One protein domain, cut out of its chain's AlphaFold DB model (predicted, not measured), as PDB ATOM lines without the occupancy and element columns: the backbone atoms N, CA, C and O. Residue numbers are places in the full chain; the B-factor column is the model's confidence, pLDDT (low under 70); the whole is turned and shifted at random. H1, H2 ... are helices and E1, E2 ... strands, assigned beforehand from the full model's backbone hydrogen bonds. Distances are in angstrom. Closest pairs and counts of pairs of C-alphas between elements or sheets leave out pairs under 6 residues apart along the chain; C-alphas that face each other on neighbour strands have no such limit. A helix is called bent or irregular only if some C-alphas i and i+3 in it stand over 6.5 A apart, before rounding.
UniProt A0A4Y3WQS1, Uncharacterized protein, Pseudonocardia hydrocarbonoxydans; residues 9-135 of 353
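Overview. This is residues 9 to 135 of the 353 residues of an uncharacterized protein of Pseudonocardia hydrocarbonoxydans (UniProt A0A4Y3WQS1). A strongly twisted sheet of five parallel strands makes the core, with H1 and the long H4 over one face and H2 over the other, three layers in all; H3 sits off the sheet at one end, against H1. The printed part has 127 residues, with four named helices and five named strands in the order E1 H1 E2 E3 H2 E4 E5 H3 H4; the sheet runs E2 E1 E3 E4 E5. The class is mixed, helices and strands, and the whole is compact, with a radius of gyration of the C-alphas of 13.9 A and spans of 41 by 30 by 28 A.

Arrangement. E1, residues 9 to 11, is parallel to E2, residues 28 to 34, and to E3, residues 46 to 50; N 30 and O 9, 2.7 A, and N 48 and O 10, 2.8 A, are within hydrogen-bond range. E4, residues 62 to 68, is parallel to E3, with N 66 and O 47 at 2.8 A, and to E5, residues 82 to 88, with N 86 and O 65 at 2.8 A. H1, residues 18 to 24, is on the sheet; its closest C-alphas to E2 are Thr 19 and Asp 29, 5.6 A. H2, residues 51 to 57, on the opposite face, is over E3 at a height over the sheet of 6.4 A. E1, H1, E2 and E3, H2, E4 are strand-helix-strand units, two parallel neighbour strands with a helix between, with right-handed crossovers. H3, residues 99 to 107, touches H1 at a steep tilt of 53 degrees, the closest C-alphas being Arg 23 and Ala 99, 5.9 A. H4, residues 115 to 133, on the same face as H1, is over E4 and E5; the closest C-alphas of E5 and H4 are Val 88 and Ala 123, 5.4 A. Every O i to N i+4 pair is within range in H1, H3 and H4, but 0 of 3 in irregular H2, C-alphas 52 and 55 being 7.5 A apart, with 3 of 4 O i to N i+3 pairs.

Along the chain. E1 begins at C-alpha 9 (-71.602, -40.791, 149.179), and H4, 26.7 A long, ends at C-alpha 133 (-75.827, -35.368, 134.566). E2 spans 17.1 A, E4 15.9 A and E5 15.6 A.

Size, cuts and confidence. The C-alphas farthest apart, Gly 35 and Gly 111, are 42.0 A apart. The printed part has no cut; the links E2 to E3 and E4 to E5 are long. The pLDDT is under 70 at residues 35 to 42, 93 to 103 and 105.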
ATOM      1  N   PHE A   9     -71.935 -39.391 149.451       93.75
ATOM      2  CA  PHE A   9     -71.602 -40.791 149.179       93.75
ATOM      3  C   PHE A   9     -72.089 -41.678 150.317       93.75
ATOM      4  O   PHE A   9     -71.940 -41.309 151.476       93.75
ATOM      5  N   ALA A  10     -72.611 -42.866 150.024       93.50
ATOM      6  CA  ALA A  10     -72.899 -43.864 151.052       93.50
ATOM      7  C   ALA A  10     -72.429 -45.256 150.623       93.50
ATOM      8  O   ALA A  10     -72.594 -45.655 149.473       93.50
ATOM      9  N   GLY A  11     -71.815 -45.986 151.551       92.56
ATOM     10  CA  GLY A  11     -71.340 -47.351 151.344       92.56
ATOM     11  C   GLY A  11     -72.417 -48.381 151.650       92.56
ATOM     12  O   GLY A  11     -73.166 -48.237 152.610       92.56
ATOM     13  N   VAL A  12     -72.485 -49.445 150.860       90.75
ATOM     14  CA  VAL A  12     -73.413 -50.566 151.091       90.75
ATOM     15  C   VAL A  12     -72.840 -51.555 152.107       90.75
ATOM     16  O   VAL A  12     -73.580 -52.129 152.900       90.75
ATOM     17  N   ALA A  13     -71.514 -51.683 152.145       87.75
ATOM     18  CA  ALA A  13     -70.775 -52.485 153.110       87.75
ATOM     19  C   ALA A  13     -69.574 -51.698 153.660       87.75
ATOM     20  O   ALA A  13     -69.174 -50.667 153.111       87.75
ATOM     21  N   ALA A  14     -68.999 -52.171 154.765       86.12
ATOM     22  CA  ALA A  14     -67.752 -51.615 155.284       86.12
ATOM     23  C   ALA A  14     -66.594 -51.888 154.310       86.12
ATOM     24  O   ALA A  14     -66.608 -52.862 153.565       86.12
ATOM     25  N   GLY A  15     -65.583 -51.016 154.307       84.69
ATOM     26  CA  GLY A  15     -64.369 -51.231 153.515       84.69
ATOM     27  C   GLY A  15     -64.507 -51.007 152.005       84.69
ATOM     28  O   GLY A  15     -63.508 -51.091 151.310       84.69
ATOM     29  N   VAL A  16     -65.674 -50.628 151.475       86.94
ATOM     30  CA  VAL A  16     -65.876 -50.410 150.021       86.94
ATOM     31  C   VAL A  16     -65.237 -49.122 149.469       86.94
ATOM     32  O   VAL A  16     -65.491 -48.737 148.335       86.94
ATOM     33  N   GLY A  17     -64.442 -48.402 150.265       87.00
ATOM     34  CA  GLY A  17     -63.752 -47.186 149.818       87.00
ATOM     35  C   GLY A  17     -64.626 -45.928 149.713       87.00
ATOM     36  O   GLY A  17     -64.200 -44.949 149.102       87.00
ATOM     37  N   THR A  18     -65.817 -45.904 150.327       90.75
ATOM     38  CA  THR A  18     -66.730 -44.741 150.320       90.75
ATOM     39  C   THR A  18     -66.044 -43.453 150.771       90.75
ATOM     40  O   THR A  18     -66.115 -42.448 150.068       90.75
ATOM     41  N   THR A  19     -65.325 -43.485 151.898       89.44
ATOM     42  CA  THR A  19     -64.599 -42.321 152.427       89.44
ATOM     43  C   THR A  19     -63.541 -41.819 151.448       89.44
ATOM     44  O   THR A  19     -63.379 -40.612 151.270       89.44
ATOM     45  N   THR A  20     -62.829 -42.734 150.786       87.06
ATOM     46  CA  THR A  20     -61.800 -42.404 149.792       87.06
ATOM     47  C   THR A  20     -62.419 -41.717 148.578       87.06
ATOM     48  O   THR A  20     -61.931 -40.667 148.164       87.06
ATOM     49  N   LEU A  21     -63.529 -42.245 148.047       89.00
ATOM     50  CA  LEU A  21     -64.258 -41.626 146.934       89.00
ATOM     51  C   LEU A  21     -64.833 -40.258 147.311       89.00
ATOM     52  O   LEU A  21     -64.673 -39.299 146.554       89.00
ATOM     53  N   ALA A  22     -65.436 -40.144 148.498       91.50
ATOM     54  CA  ALA A  22     -65.954 -38.880 149.005       91.50
ATOM     55  C   ALA A  22     -64.840 -37.831 149.102       91.50
ATOM     56  O   ALA A  22     -64.986 -36.733 148.575       91.50
ATOM     57  N   ARG A  23     -63.686 -38.176 149.686       87.62
ATOM     58  CA  ARG A  23     -62.531 -37.266 149.776       87.62
ATOM     59  C   ARG A  23     -61.984 -36.883 148.403       87.62
ATOM     60  O   ARG A  23     -61.738 -35.702 148.170       87.62
ATOM     61  N   ALA A  24     -61.831 -37.844 147.493       85.50
ATOM     62  CA  ALA A  24     -61.299 -37.605 146.151       85.50
ATOM     63  C   ALA A  24     -62.170 -36.644 145.324       85.50
ATOM     64  O   ALA A  24     -61.655 -35.877 144.513       85.50
ATOM     65  N   LEU A  25     -63.488 -36.669 145.545       88.44
ATOM     66  CA  LEU A  25     -64.464 -35.837 144.836       88.44
ATOM     67  C   LEU A  25     -64.938 -34.626 145.648       88.44
ATOM     68  O   LEU A  25     -65.892 -33.958 145.244       88.44
ATOM     69  N   HIS A  26     -64.276 -34.323 146.772       88.50
ATOM     70  CA  HIS A  26     -64.668 -33.256 147.701       88.50
ATOM     71  C   HIS A  26     -66.154 -33.340 148.122       88.50
ATOM     72  O   HIS A  26     -66.842 -32.328 148.260       88.50
ATOM     73  N   GLY A  27     -66.658 -34.564 148.276       91.25
ATOM     74  CA  GLY A  27     -67.993 -34.890 148.753       91.25
ATOM     75  C   GLY A  27     -68.061 -35.136 150.258       91.25
ATOM     76  O   GLY A  27     -67.073 -35.037 150.986       91.25
ATOM     77  N   VAL A  28     -69.258 -35.485 150.719       92.19
ATOM     78  CA  VAL A  28     -69.553 -35.858 152.105       92.19
ATOM     79  C   VAL A  28     -69.685 -37.374 152.194       92.19
ATOM     80  O   VAL A  28     -70.428 -37.977 151.423       92.19
ATOM     81  N   ASP A  29     -68.989 -37.985 153.148       92.06
ATOM     82  CA  ASP A  29     -69.192 -39.391 153.495       92.06
ATOM     83  C   ASP A  29     -70.418 -39.524 154.414       92.06
ATOM     84  O   ASP A  29     -70.407 -39.086 155.564       92.06
ATOM     85  N   GLY A  30     -71.495 -40.091 153.880       89.94
ATOM     86  CA  GLY A  30     -72.748 -40.381 154.574       89.94
ATOM     87  C   GLY A  30     -72.740 -41.702 155.352       89.94
ATOM     88  O   GLY A  30     -73.760 -42.063 155.943       89.94
ATOM     89  N   GLY A  31     -71.616 -42.426 155.365       89.12
ATOM     90  CA  GLY A  31     -71.458 -43.690 156.072       89.12
ATOM     91  C   GLY A  31     -72.163 -44.859 155.384       89.12
ATOM     92  O   GLY A  31     -72.273 -44.916 154.159       89.12
ATOM     93  N   LEU A  32     -72.616 -45.830 156.182       85.25
ATOM     94  CA  LEU A  32     -73.243 -47.052 155.676       85.25
ATOM     95  C   LEU A  32     -74.749 -46.879 155.433       85.25
ATOM     96  O   LEU A  32     -75.485 -46.394 156.296       85.25
ATOM     97  N   ALA A  33     -75.218 -47.360 154.285       78.50
ATOM     98  CA  ALA A  33     -76.626 -47.488 153.936       78.50
ATOM     99  C   ALA A  33     -77.198 -48.808 154.472       78.50
ATOM    100  O   ALA A  33     -77.402 -49.770 153.734       78.50
ATOM    101  N   ARG A  34     -77.455 -48.873 155.785       70.38
ATOM    102  CA  ARG A  34     -78.094 -50.047 156.399       70.38
ATOM    103  C   ARG A  34     -79.543 -50.163 155.922       70.38
ATOM    104  O   ARG A  34     -80.339 -49.256 156.138       70.38
ATOM    105  N   GLY A  35     -79.883 -51.278 155.271       63.09
ATOM    106  CA  GLY A  35     -81.237 -51.516 154.753       63.09
ATOM    107  C   GLY A  35     -81.658 -50.512 153.680       63.09
ATOM    108  O   GLY A  35     -82.836 -50.191 153.559       63.09
ATOM    109  N   GLY A  36     -80.691 -49.952 152.946       54.38
ATOM    110  CA  GLY A  36     -80.995 -49.076 151.826       54.38
ATOM    111  C   GLY A  36     -81.233 -47.613 152.123       54.38
ATOM    112  O   GLY A  36     -81.379 -46.816 151.197       54.38
ATOM    113  N   ARG A  37     -81.244 -47.239 153.402       57.50
ATOM    114  CA  ARG A  37     -81.248 -45.842 153.812       57.50
ATOM    115  C   ARG A  37     -79.894 -45.510 154.441       57.50
ATOM    116  O   ARG A  37     -79.487 -46.193 155.380       57.50
ATOM    117  N   PRO A  38     -79.169 -44.496 153.943       58.25
ATOM    118  CA  PRO A  38     -77.990 -43.971 154.632       58.25
ATOM    119  C   PRO A  38     -78.346 -43.604 156.074       58.25
ATOM    120  O   PRO A  38     -79.437 -43.092 156.341       58.25
ATOM    121  N   ALA A  39     -77.427 -43.878 157.002       53.62
ATOM    122  CA  ALA A  39     -77.649 -43.805 158.449       53.62
ATOM    123  C   ALA A  39     -78.183 -42.447 158.963       53.62
ATOM    124  O   ALA A  39     -78.727 -42.383 160.061       53.62
ATOM    125  N   GLY A  40     -78.060 -41.374 158.172       54.12
ATOM    126  CA  GLY A  40     -78.562 -40.032 158.489       54.12
ATOM    127  C   GLY A  40     -79.884 -39.629 157.821       54.12
ATOM    128  O   GLY A  40     -80.269 -38.470 157.929       54.12
ATOM    129  N   GLY A  41     -80.560 -40.515 157.079       59.88
ATOM    130  CA  GLY A  41     -81.812 -40.201 156.367       59.88
ATOM    131  C   GLY A  41     -81.668 -39.276 155.145       59.88
ATOM    132  O   GLY A  41     -82.632 -39.097 154.403       59.88
ATOM    133  N   ALA A  42     -80.482 -38.714 154.900       62.47
ATOM    134  CA  ALA A  42     -80.177 -37.915 153.716       62.47
ATOM    135  C   ALA A  42     -79.982 -38.818 152.494       62.47
ATOM    136  O   ALA A  42     -79.123 -39.685 152.524       62.47
ATOM    137  N   VAL A  43     -80.741 -38.612 151.417       82.06
ATOM    138  CA  VAL A  43     -80.620 -39.408 150.181       82.06
ATOM    139  C   VAL A  43     -79.186 -39.326 149.645       82.06
ATOM    140  O   VAL A  43     -78.674 -38.230 149.431       82.06
ATOM    141  N   ALA A  44     -78.536 -40.477 149.455       90.56
ATOM    142  CA  ALA A  44     -77.201 -40.529 148.871       90.56
ATOM    143  C   ALA A  44     -77.266 -40.134 147.390       90.56
ATOM    144  O   ALA A  44     -78.128 -40.616 146.653       90.56
ATOM    145  N   ASP A  45     -76.336 -39.287 146.954       93.31
ATOM    146  CA  ASP A  45     -76.179 -38.926 145.544       93.31
ATOM    147  C   ASP A  45     -75.398 -40.023 144.796       93.31
ATOM    148  O   ASP A  45     -75.623 -40.256 143.606       93.31
ATOM    149  N   VAL A  46     -74.500 -40.711 145.514       94.88
ATOM    150  CA  VAL A  46     -73.718 -41.852 145.028       94.88
ATOM    151  C   VAL A  46     -73.764 -42.995 146.043       94.88
ATOM    152  O   VAL A  46     -73.336 -42.836 147.188       94.88
ATOM    153  N   LEU A  47     -74.220 -44.171 145.617       94.12
ATOM    154  CA  LEU A  47     -74.055 -45.414 146.371       94.12
ATOM    155  C   LEU A  47     -72.776 -46.118 145.935       94.12
ATOM    156  O   LEU A  47     -72.512 -46.245 144.744       94.12
ATOM    157  N   VAL A  48     -71.992 -46.592 146.897       94.38
ATOM    158  CA  VAL A  48     -70.749 -47.330 146.666       94.38
ATOM    159  C   VAL A  48     -70.931 -48.750 147.175       94.38
ATOM    160  O   VAL A  48     -71.249 -48.961 148.345       94.38
ATOM    161  N   CYS A  49     -70.728 -49.735 146.313       93.38
ATOM    162  CA  CYS A  49     -70.816 -51.147 146.673       93.38
ATOM    163  C   CYS A  49     -69.659 -51.920 146.057       93.38
ATOM    164  O   CYS A  49     -69.106 -51.496 145.047       93.38
ATOM    165  N   ARG A  50     -69.308 -53.062 146.642       92.44
ATOM    166  CA  ARG A  50     -68.503 -54.062 145.942       92.44
ATOM    167  C   ARG A  50     -69.398 -54.971 145.103       92.44
ATOM    168  O   ARG A  50     -70.597 -55.070 145.366       92.44
ATOM    169  N   VAL A  51     -68.804 -55.659 144.131       91.62
ATOM    170  CA  VAL A  51     -69.512 -56.612 143.263       91.62
ATOM    171  C   VAL A  51     -70.260 -57.708 144.043       91.62
ATOM    172  O   VAL A  51     -71.417 -57.978 143.746       91.62
ATOM    173  N   ASP A  52     -69.664 -58.257 145.102       89.81
ATOM    174  CA  ASP A  52     -70.269 -59.262 145.995       89.81
ATOM    175  C   ASP A  52     -71.437 -58.710 146.826       89.81
ATOM    176  O   ASP A  52     -72.296 -59.446 147.301       89.81
ATOM    177  N   SER A  53     -71.522 -57.386 146.960       89.56
ATOM    178  CA  SER A  53     -72.606 -56.705 147.666       89.56
ATOM    179  C   SER A  53     -73.736 -56.243 146.737       89.56
ATOM    180  O   SER A  53     -74.642 -55.545 147.195       89.56
ATOM    181  N   LEU A  54     -73.726 -56.613 145.448       89.12
ATOM    182  CA  LEU A  54     -74.728 -56.145 144.483       89.12
ATOM    183  C   LEU A  54     -76.161 -56.582 144.822       89.12
ATOM    184  O   LEU A  54     -77.102 -55.820 144.604       89.12
ATOM    185  N   ALA A  55     -76.345 -57.760 145.422       87.50
ATOM    186  CA  ALA A  55     -77.665 -58.206 145.873       87.50
ATOM    187  C   ALA A  55     -78.294 -57.223 146.884       87.50
ATOM    188  O   ALA A  55     -79.491 -56.951 146.838       87.50
ATOM    189  N   HIS A  56     -77.476 -56.594 147.734       84.38
ATOM    190  CA  HIS A  56     -77.936 -55.634 148.742       84.38
ATOM    191  C   HIS A  56     -78.379 -54.292 148.145       84.38
ATOM    192  O   HIS A  56     -79.083 -53.533 148.811       84.38
ATOM    193  N   VAL A  57     -77.995 -53.988 146.897       87.69
ATOM    194  CA  VAL A  57     -78.449 -52.773 146.200       87.69
ATOM    195  C   VAL A  57     -79.699 -52.984 145.359       87.69
ATOM    196  O   VAL A  57     -80.249 -52.008 144.855       87.69
ATOM    197  N   ALA A  58     -80.181 -54.223 145.222       81.69
ATOM    198  CA  ALA A  58     -81.327 -54.548 144.381       81.69
ATOM    199  C   ALA A  58     -82.576 -53.718 144.742       81.69
ATOM    200  O   ALA A  58     -83.244 -53.202 143.850       81.69
ATOM    201  N   GLY A  59     -82.859 -53.508 146.027       81.19
ATOM    202  CA  GLY A  59     -84.020 -52.725 146.475       81.19
ATOM    203  C   GLY A  59     -83.816 -51.207 146.503       81.19
ATOM    204  O   GLY A  59     -84.678 -50.493 147.014       81.19
ATOM    205  N   LEU A  60     -82.666 -50.702 146.048       85.00
ATOM    206  CA  LEU A  60     -82.264 -49.310 146.255       85.00
ATOM    207  C   LEU A  60     -82.395 -48.499 144.977       85.00
ATOM    208  O   LEU A  60     -82.175 -48.998 143.877       85.00
ATOM    209  N   SER A  61     -82.690 -47.213 145.139       84.06
ATOM    210  CA  SER A  61     -82.616 -46.236 144.061       84.06
ATOM    211  C   SER A  61     -81.680 -45.105 144.465       84.06
ATOM    212  O   SER A  61     -81.729 -44.572 145.575       84.06
ATOM    213  N   CYS A  62     -80.766 -44.774 143.562       86.31
ATOM    214  CA  CYS A  62     -79.804 -43.698 143.737       86.31
ATOM    215  C   CYS A  62     -79.467 -43.112 142.359       86.31
ATOM    216  O   CYS A  62     -79.499 -43.837 141.359       86.31
ATOM    217  N   PRO A  63     -79.147 -41.814 142.271       90.44
ATOM    218  CA  PRO A  63     -78.713 -41.221 141.015       90.44
ATOM    219  C   PRO A  63     -77.515 -41.942 140.386       90.44
ATOM    220  O   PRO A  63     -77.511 -42.162 139.175       90.44
ATOM    221  N   VAL A  64     -76.526 -42.341 141.191       95.06
ATOM    222  CA  VAL A  64     -75.310 -43.004 140.707       95.06
ATOM    223  C   VAL A  64     -74.955 -44.196 141.590       95.06
ATOM    224  O   VAL A  64     -74.878 -44.074 142.809       95.06
ATOM    225  N   LEU A  65     -74.671 -45.338 140.968       94.81
ATOM    226  CA  LEU A  65     -74.079 -46.501 141.623       94.81
ATOM    227  C   LEU A  65     -72.617 -46.660 141.187       94.81
ATOM    228  O   LEU A  65     -72.335 -46.897 140.015       94.81
ATOM    229  N   ALA A  66     -71.691 -46.553 142.131       95.50
ATOM    230  CA  ALA A  66     -70.284 -46.883 141.962       95.50
ATOM    231  C   ALA A  66     -70.038 -48.327 142.428       95.50
ATOM    232  O   ALA A  66     -70.199 -48.647 143.608       95.50
ATOM    233  N   VAL A  67     -69.657 -49.202 141.499       94.94
ATOM    234  CA  VAL A  67     -69.389 -50.619 141.765       94.94
ATOM    235  C   VAL A  67     -67.886 -50.844 141.789       94.94
ATOM    236  O   VAL A  67     -67.228 -50.746 140.755       94.94
ATOM    237  N   VAL A  68     -67.350 -51.142 142.965       93.50
ATOM    238  CA  VAL A  68     -65.943 -51.473 143.180       93.50
ATOM    239  C   VAL A  68     -65.701 -52.916 142.752       93.50
ATOM    240  O   VAL A  68     -66.293 -53.844 143.311       93.50
ATOM    241  N   ALA A  69     -64.867 -53.097 141.731       92.12
ATOM    242  CA  ALA A  69     -64.525 -54.405 141.189       92.12
ATOM    243  C   ALA A  69     -63.183 -54.362 140.445       92.12
ATOM    244  O   ALA A  69     -62.893 -53.408 139.725       92.12
ATOM    245  N   ASP A  70     -62.389 -55.428 140.541       87.56
ATOM    246  CA  ASP A  70     -61.152 -55.582 139.756       87.56
ATOM    247  C   ASP A  70     -61.405 -55.751 138.251       87.56
ATOM    248  O   ASP A  70     -60.544 -55.461 137.416       87.56
ATOM    249  N   ARG A  71     -62.587 -56.261 137.891       83.69
ATOM    250  CA  ARG A  71     -63.021 -56.491 136.511       83.69
ATOM    251  C   ARG A  71     -64.432 -55.942 136.317       83.69
ATOM    252  O   ARG A  71     -65.209 -56.002 137.265       83.69
ATOM    253  N   PRO A  72     -64.791 -55.451 135.115       82.44
ATOM    254  CA  PRO A  72     -66.135 -54.955 134.839       82.44
ATOM    255  C   PRO A  72     -67.178 -56.061 135.066       82.44
ATOM    256  O   PRO A  72     -67.145 -57.065 134.349       82.44
ATOM    257  N   PRO A  73     -68.084 -55.917 136.049       87.06
ATOM    258  CA  PRO A  73     -69.155 -56.883 136.248       87.06
ATOM    259  C   PRO A  73     -70.230 -56.739 135.163       87.06
ATOM    260  O   PRO A  73     -70.340 -55.705 134.498       87.06
ATOM    261  N   ARG A  74     -71.062 -57.771 134.993       86.94
ATOM    262  CA  ARG A  74     -72.273 -57.676 134.166       86.94
ATOM    263  C   ARG A  74     -73.337 -56.901 134.939       86.94
ATOM    264  O   ARG A  74     -73.875 -57.392 135.923       86.94
ATOM    265  N   LEU A  75     -73.612 -55.673 134.506       85.31
ATOM    266  CA  LEU A  75     -74.465 -54.718 135.226       85.31
ATOM    267  C   LEU A  75     -75.852 -54.537 134.595       85.31
ATOM    268  O   LEU A  75     -76.640 -53.717 135.067       85.31
ATOM    269  N   ASP A  76     -76.175 -55.315 133.560       84.38
ATOM    270  CA  ASP A  76     -77.400 -55.158 132.764       84.38
ATOM    271  C   ASP A  76     -78.670 -55.228 133.623       84.38
ATOM    272  O   ASP A  76     -79.626 -54.489 133.400       84.38
ATOM    273  N   ARG A  77     -78.652 -56.062 134.669       80.38
ATOM    274  CA  ARG A  77     -79.799 -56.277 135.564       80.38
ATOM    275  C   ARG A  77     -80.088 -55.099 136.494       80.38
ATOM    276  O   ARG A  77     -81.215 -54.957 136.959       80.38
ATOM    277  N   ILE A  78     -79.091 -54.260 136.772       82.94
ATOM    278  CA  ILE A  78     -79.221 -53.134 137.708       82.94
ATOM    279  C   ILE A  78     -79.210 -51.774 137.008       82.94
ATOM    280  O   ILE A  78     -79.658 -50.791 137.593       82.94
ATOM    281  N   ALA A  79     -78.766 -51.708 135.749       79.00
ATOM    282  CA  ALA A  79     -78.643 -50.465 134.987       79.00
ATOM    283  C   ALA A  79     -79.957 -49.662 134.885       79.00
ATOM    284  O   ALA A  79     -79.909 -48.442 134.803       79.00
ATOM    285  N   GLY A  80     -81.124 -50.317 134.949       84.12
ATOM    286  CA  GLY A  80     -82.433 -49.647 134.910       84.12
ATOM    287  C   GLY A  80     -82.885 -48.996 136.226       84.12
ATOM    288  O   GLY A  80     -83.863 -48.252 136.222       84.12
ATOM    289  N   ARG A  81     -82.212 -49.270 137.353       85.62
ATOM    290  CA  ARG A  81     -82.598 -48.775 138.695       85.62
ATOM    291  C   ARG A  81     -81.823 -47.527 139.125       85.62
ATOM    292  O   ARG A  81     -82.253 -46.811 140.027       85.62
ATOM    293  N   PHE A  82     -80.697 -47.264 138.468       90.81
ATOM    294  CA  PHE A  82     -79.800 -46.150 138.762       90.81
ATOM    295  C   PHE A  82     -79.700 -45.235 137.544       90.81
ATOM    296  O   PHE A  82     -79.723 -45.700 136.410       90.81
ATOM    297  N   GLY A  83     -79.548 -43.928 137.767       91.00
ATOM    298  CA  GLY A  83     -79.350 -42.976 136.664       91.00
ATOM    299  C   GLY A  83     -78.030 -43.204 135.917       91.00
ATOM    300  O   GLY A  83     -77.914 -42.900 134.731       91.00
ATOM    301  N   ALA A  84     -77.037 -43.767 136.607       94.88
ATOM    302  CA  ALA A  84     -75.808 -44.275 136.025       94.88
ATOM    303  C   ALA A  84     -75.200 -45.363 136.912       94.88
ATOM    304  O   ALA A  84     -75.283 -45.293 138.141       94.88
ATOM    305  N   VAL A  85     -74.504 -46.310 136.289       94.69
ATOM    306  CA  VAL A  85     -73.655 -47.280 136.983       94.69
ATOM    307  C   VAL A  85     -72.229 -47.116 136.475       94.69
ATOM    308  O   VAL A  85     -71.997 -47.086 135.267       94.69
ATOM    309  N   VAL A  86     -71.275 -46.968 137.389       95.25
ATOM    310  CA  VAL A  86     -69.859 -46.761 137.079       95.25
ATOM    311  C   VAL A  86     -69.037 -47.820 137.793       95.25
ATOM    312  O   VAL A  86     -69.142 -47.975 139.006       95.25
ATOM    313  N   THR A  87     -68.197 -48.538 137.054       94.69
ATOM    314  CA  THR A  87     -67.225 -49.451 137.657       94.69
ATOM    315  C   THR A  87     -66.013 -48.665 138.136       94.69
ATOM    316  O   THR A  87     -65.432 -47.882 137.387       94.69
ATOM    317  N   VAL A  88     -65.632 -48.886 139.387       93.38
ATOM    318  CA  VAL A  88     -64.441 -48.322 140.011       93.38
ATOM    319  C   VAL A  88     -63.476 -49.482 140.252       93.38
ATOM    320  O   VAL A  88     -63.894 -50.481 140.837       93.38
ATOM    321  N   PRO A  89     -62.215 -49.410 139.797       90.44
ATOM    322  CA  PRO A  89     -61.257 -50.468 140.087       90.44
ATOM    323  C   PRO A  89     -61.075 -50.601 141.600       90.44
ATOM    324  O   PRO A  89     -60.962 -49.586 142.292       90.44
ATOM    325  N   ASP A  90     -61.026 -51.834 142.103       86.31
ATOM    326  CA  ASP A  90     -60.584 -52.052 143.475       86.31
ATOM    327  C   ASP A  90     -59.091 -51.731 143.558       86.31
ATOM    328  O   ASP A  90     -58.256 -52.232 142.798       86.31
ATOM    329  N   VAL A  91     -58.745 -50.819 144.455       71.69
ATOM    330  CA  VAL A  91     -57.358 -50.448 144.678       71.69
ATOM    331  C   VAL A  91     -57.072 -50.650 146.150       71.69
ATOM    332  O   VAL A  91     -56.972 -49.699 146.912       71.69
ATOM    333  N   ALA A  92     -56.907 -51.915 146.543       70.12
ATOM    334  CA  ALA A  92     -56.594 -52.307 147.918       70.12
ATOM    335  C   ALA A  92     -55.409 -51.523 148.517       70.12
ATOM    336  O   ALA A  92     -55.412 -51.171 149.695       70.12
ATOM    337  N   ALA A  93     -54.424 -51.167 147.682       62.44
ATOM    338  CA  ALA A  93     -53.278 -50.336 148.061       62.44
ATOM    339  C   ALA A  93     -53.656 -48.910 148.514       62.44
ATOM    340  O   ALA A  93     -52.786 -48.155 148.931       62.44
ATOM    341  N   TRP A  94     -54.917 -48.512 148.341       62.50
ATOM    342  CA  TRP A  94     -55.416 -47.170 148.614       62.50
ATOM    343  C   TRP A  94     -56.359 -47.116 149.814       62.50
ATOM    344  O   TRP A  94     -56.848 -46.042 150.180       62.50
ATOM    345  N   HIS A  95     -56.605 -48.257 150.462       62.75
ATOM    346  CA  HIS A  95     -57.187 -48.253 151.792       62.75
ATOM    347  C   HIS A  95     -56.274 -47.462 152.732       62.75
ATOM    348  O   HIS A  95     -55.113 -47.806 152.924       62.75
ATOM    349  N   GLY A  96     -56.813 -46.387 153.306       59.06
ATOM    350  CA  GLY A  96     -56.083 -45.533 154.238       59.06
ATOM    351  C   GLY A  96     -55.326 -44.367 153.605       59.06
ATOM    352  O   GLY A  96     -54.792 -43.573 154.371       59.06
ATOM    353  N   LEU A  97     -55.331 -44.210 152.270       61.97
ATOM    354  CA  LEU A  97     -54.743 -43.012 151.664       61.97
ATOM    355  C   LEU A  97     -55.540 -41.767 152.042       61.97
ATOM    356  O   LEU A  97     -56.780 -41.751 152.026       61.97
ATOM    357  N   ASP A  98     -54.821 -40.705 152.374       65.50
ATOM    358  CA  ASP A  98     -55.418 -39.422 152.693       65.50
ATOM    359  C   ASP A  98     -55.637 -38.550 151.438       65.50
ATOM    360  O   ASP A  98     -55.220 -38.855 150.318       65.50
ATOM    361  N   ALA A  99     -56.400 -37.465 151.600       61.38
ATOM    362  CA  ALA A  99     -56.700 -36.551 150.500       61.38
ATOM    363  C   ALA A  99     -55.442 -35.957 149.817       61.38
ATOM    364  O   ALA A  99     -55.448 -35.879 148.584       61.38
ATOM    365  N   PRO A 100     -54.376 -35.538 150.537       64.75
ATOM    366  CA  PRO A 100     -53.164 -35.045 149.887       64.75
ATOM    367  C   PRO A 100     -52.390 -36.132 149.134       64.75
ATOM    368  O   PRO A 100     -51.866 -35.834 148.061       64.75
ATOM    369  N   GLU A 101     -52.362 -37.380 149.606       67.50
ATOM    370  CA  GLU A 101     -51.776 -38.494 148.852       67.50
ATOM    371  C   GLU A 101     -52.525 -38.724 147.536       67.50
ATOM    372  O   GLU A 101     -51.906 -38.769 146.470       67.50
ATOM    373  N   VAL A 102     -53.861 -38.753 147.570       67.38
ATOM    374  CA  VAL A 102     -54.683 -38.844 146.351       67.38
ATOM    375  C   VAL A 102     -54.427 -37.647 145.427       67.38
ATOM    376  O   VAL A 102     -54.256 -37.821 144.221       67.38
ATOM    377  N   ALA A 103     -54.335 -36.428 145.965       68.50
ATOM    378  CA  ALA A 103     -54.047 -35.235 145.172       68.50
ATOM    379  C   ALA A 103     -52.651 -35.277 144.522       68.50
ATOM    380  O   ALA A 103     -52.509 -34.905 143.355       68.50
ATOM    381  N   GLY A 104     -51.634 -35.765 145.237       72.31
ATOM    382  CA  GLY A 104     -50.285 -35.965 144.705       72.31
ATOM    383  C   GLY A 104     -50.258 -36.984 143.566       72.31
ATOM    384  O   GLY A 104     -49.599 -36.772 142.548       72.31
ATOM    385  N   LEU A 105     -51.053 -38.048 143.684       68.19
ATOM    386  CA  LEU A 105     -51.215 -39.061 142.644       68.19
ATOM    387  C   LEU A 105     -51.936 -38.504 141.402       68.19
ATOM    388  O   LEU A 105     -51.540 -38.792 140.269       68.19
ATOM    389  N   LEU A 106     -52.931 -37.632 141.595       70.19
ATOM    390  CA  LEU A 106     -53.600 -36.903 140.511       70.19
ATOM    391  C   LEU A 106     -52.688 -35.868 139.833       70.19
ATOM    392  O   LEU A 106     -52.853 -35.600 138.641       70.19
ATOM    393  N   ALA A 107     -51.715 -35.307 140.552       79.00
ATOM    394  CA  ALA A 107     -50.757 -34.345 140.008       79.00
ATOM    395  C   ALA A 107     -49.732 -34.980 139.047       79.00
ATOM    396  O   ALA A 107     -49.131 -34.273 138.235       79.00
ATOM    397  N   VAL A 108     -49.551 -36.307 139.084       80.06
ATOM    398  CA  VAL A 108     -48.723 -37.026 138.102       80.06
ATOM    399  C   VAL A 108     -49.323 -36.845 136.708       80.06
ATOM    400  O   VAL A 108     -50.529 -37.012 136.516       80.06
ATOM    401  N   ALA A 109     -48.492 -36.522 135.714       81.31
ATOM    402  CA  ALA A 109     -48.938 -36.363 134.330       81.31
ATOM    403  C   ALA A 109     -49.625 -37.650 133.811       81.31
ATOM    404  O   ALA A 109     -49.092 -38.736 134.053       81.31
ATOM    405  N   PRO A 110     -50.740 -37.566 133.053       79.88
ATOM    406  CA  PRO A 110     -51.521 -38.736 132.626       79.88
ATOM    407  C   PRO A 110     -50.693 -39.853 131.969       79.88
ATOM    408  O   PRO A 110     -50.861 -41.018 132.305       79.88
ATOM    409  N   GLY A 111     -49.722 -39.508 131.114       85.00
ATOM    410  CA  GLY A 111     -48.857 -40.483 130.430       85.00
ATOM    411  C   GLY A 111     -47.790 -41.160 131.302       85.00
ATOM    412  O   GLY A 111     -47.068 -42.021 130.813       85.00
ATOM    413  N   ARG A 112     -47.650 -40.766 132.574       87.69
ATOM    414  CA  ARG A 112     -46.703 -41.363 133.537       87.69
ATOM    415  C   ARG A 112     -47.396 -42.103 134.679       87.69
ATOM    416  O   ARG A 112     -46.721 -42.625 135.564       87.69
ATOM    417  N   ARG A 113     -48.728 -42.130 134.693       84.12
ATOM    418  CA  ARG A 113     -49.491 -42.817 135.734       84.12
ATOM    419  C   ARG A 113     -49.458 -44.330 135.497       84.12
ATOM    420  O   ARG A 113     -49.595 -44.765 134.355       84.12
ATOM    421  N   PRO A 114     -49.331 -45.151 136.555       84.69
ATOM    422  CA  PRO A 114     -49.570 -46.587 136.448       84.69
ATOM    423  C   PRO A 114     -50.957 -46.878 135.852       84.69
ATOM    424  O   PRO A 114     -51.908 -46.149 136.119       84.69
ATOM    425  N   ALA A 115     -51.121 -47.967 135.101       85.50
ATOM    426  CA  ALA A 115     -52.395 -48.267 134.432       85.50
ATOM    427  C   ALA A 115     -53.600 -48.306 135.399       85.50
ATOM    428  O   ALA A 115     -54.652 -47.745 135.104       85.50
ATOM    429  N   ARG A 116     -53.424 -48.889 136.595       83.06
ATOM    430  CA  ARG A 116     -54.467 -48.920 137.640       83.06
ATOM    431  C   ARG A 116     -54.837 -47.528 138.158       83.06
ATOM    432  O   ARG A 116     -56.007 -47.253 138.390       83.06
ATOM    433  N   MET A 117     -53.846 -46.646 138.295       82.56
ATOM    434  CA  MET A 117     -54.054 -45.245 138.665       82.56
ATOM    435  C   MET A 117     -54.907 -44.543 137.615       82.56
ATOM    436  O   MET A 117     -55.881 -43.881 137.950       82.56
ATOM    437  N   GLN A 118     -54.549 -44.705 136.340       87.56
ATOM    438  CA  GLN A 118     -55.283 -44.080 135.250       87.56
ATOM    439  C   GLN A 118     -56.737 -44.569 135.210       87.56
ATOM    440  O   GLN A 118     -57.638 -43.739 135.193       87.56
ATOM    441  N   ALA A 119     -56.967 -45.880 135.338       88.50
ATOM    442  CA  ALA A 119     -58.312 -46.453 135.412       88.50
ATOM    443  C   ALA A 119     -59.141 -45.883 136.577       88.50
ATOM    444  O   ALA A 119     -60.331 -45.622 136.422       88.50
ATOM    445  N   PHE A 120     -58.520 -45.648 137.736       86.19
ATOM    446  CA  PHE A 120     -59.195 -45.017 138.867       86.19
ATOM    447  C   PHE A 120     -59.551 -43.552 138.586       86.19
ATOM    448  O   PHE A 120     -60.673 -43.134 138.862       86.19
ATOM    449  N   VAL A 121     -58.638 -42.771 137.998       87.62
ATOM    450  CA  VAL A 121     -58.930 -41.384 137.597       87.62
ATOM    451  C   VAL A 121     -60.065 -41.335 136.580       87.62
ATOM    452  O   VAL A 121     -60.972 -40.513 136.713       87.62
ATOM    453  N   ASP A 122     -60.050 -42.234 135.599       91.00
ATOM    454  CA  ASP A 122     -61.112 -42.344 134.601       91.00
ATOM    455  C   ASP A 122     -62.453 -42.698 135.264       91.00
ATOM    456  O   ASP A 122     -63.479 -42.095 134.940       91.00
ATOM    457  N   ALA A 123     -62.446 -43.583 136.266       92.25
ATOM    458  CA  ALA A 123     -63.626 -43.900 137.067       92.25
ATOM    459  C   ALA A 123     -64.123 -42.694 137.885       92.25
ATOM    460  O   ALA A 123     -65.321 -42.413 137.884       92.25
ATOM    461  N   LEU A 124     -63.235 -41.921 138.526       91.06
ATOM    462  CA  LEU A 124     -63.606 -40.690 139.240       91.06
ATOM    463  C   LEU A 124     -64.251 -39.658 138.307       91.06
ATOM    464  O   LEU A 124     -65.265 -39.044 138.655       91.06
ATOM    465  N   LEU A 125     -63.691 -39.476 137.109       91.81
ATOM    466  CA  LEU A 125     -64.255 -38.589 136.092       91.81
ATOM    467  C   LEU A 125     -65.627 -39.089 135.624       91.81
ATOM    468  O   LEU A 125     -66.552 -38.286 135.494       91.81
ATOM    469  N   ALA A 126     -65.789 -40.401 135.436       94.44
ATOM    470  CA  ALA A 126     -67.062 -41.013 135.065       94.44
ATOM    471  C   ALA A 126     -68.134 -40.851 136.156       94.44
ATOM    472  O   ALA A 126     -69.255 -40.446 135.839       94.44
ATOM    473  N   VAL A 127     -67.787 -41.082 137.432       94.31
ATOM    474  CA  VAL A 127     -68.676 -40.829 138.581       94.31
ATOM    475  C   VAL A 127     -69.073 -39.359 138.612       94.31
ATOM    476  O   VAL A 127     -70.257 -39.042 138.697       94.31
ATOM    477  N   THR A 128     -68.115 -38.444 138.473       92.69
ATOM    478  CA  THR A 128     -68.425 -37.012 138.539       92.69
ATOM    479  C   THR A 128     -69.326 -36.570 137.388       92.69
ATOM    480  O   THR A 128     -70.297 -35.847 137.604       92.69
ATOM    481  N   ALA A 129     -69.058 -37.036 136.166       94.25
ATOM    482  CA  ALA A 129     -69.907 -36.759 135.015       94.25
ATOM    483  C   ALA A 129     -71.325 -37.325 135.203       94.25
ATOM    484  O   ALA A 129     -72.299 -36.665 134.848       94.25
ATOM    485  N   ALA A 130     -71.455 -38.520 135.785       95.31
ATOM    486  CA  ALA A 130     -72.746 -39.113 136.114       95.31
ATOM    487  C   ALA A 130     -73.516 -38.290 137.157       95.31
ATOM    488  O   ALA A 130     -74.687 -37.975 136.948       95.31
ATOM    489  N   VAL A 131     -72.846 -37.865 138.231       93.38
ATOM    490  CA  VAL A 131     -73.438 -37.013 139.270       93.38
ATOM    491  C   VAL A 131     -73.887 -35.673 138.683       93.38
ATOM    492  O   VAL A 131     -75.007 -35.237 138.941       93.38
ATOM    493  N   LEU A 132     -73.073 -35.034 137.840       92.00
ATOM    494  CA  LEU A 132     -73.453 -33.783 137.174       92.00
ATOM    495  C   LEU A 132     -74.667 -33.970 136.253       92.00
ATOM    496  O   LEU A 132     -75.603 -33.173 136.315       92.00
ATOM    497  N   ARG A 133     -74.694 -35.045 135.452       92.75
ATOM    498  CA  ARG A 133     -75.827 -35.368 134.566       92.75
ATOM    499  C   ARG A 133     -77.118 -35.663 135.319       92.75
ATOM    500  O   ARG A 133     -78.186 -35.369 134.797       92.75
ATOM    501  N   SER A 134     -77.031 -36.206 136.532       90.62
ATOM    502  CA  SER A 134     -78.219 -36.465 137.351       90.62
ATOM    503  C   SER A 134     -78.948 -35.189 137.792       90.62
ATOM    504  O   SER A 134     -80.095 -35.258 138.221       90.62
ATOM    505  N   GLY A 135     -78.291 -34.021 137.723       89.19
ATOM    506  CA  GLY A 135     -78.856 -32.751 138.184       89.19
ATOM    507  C   GLY A 135     -78.991 -32.655 139.707       89.19
ATOM    508  O   GLY A 135     -79.530 -31.686 140.228       89.19
TER     509      GLY A 135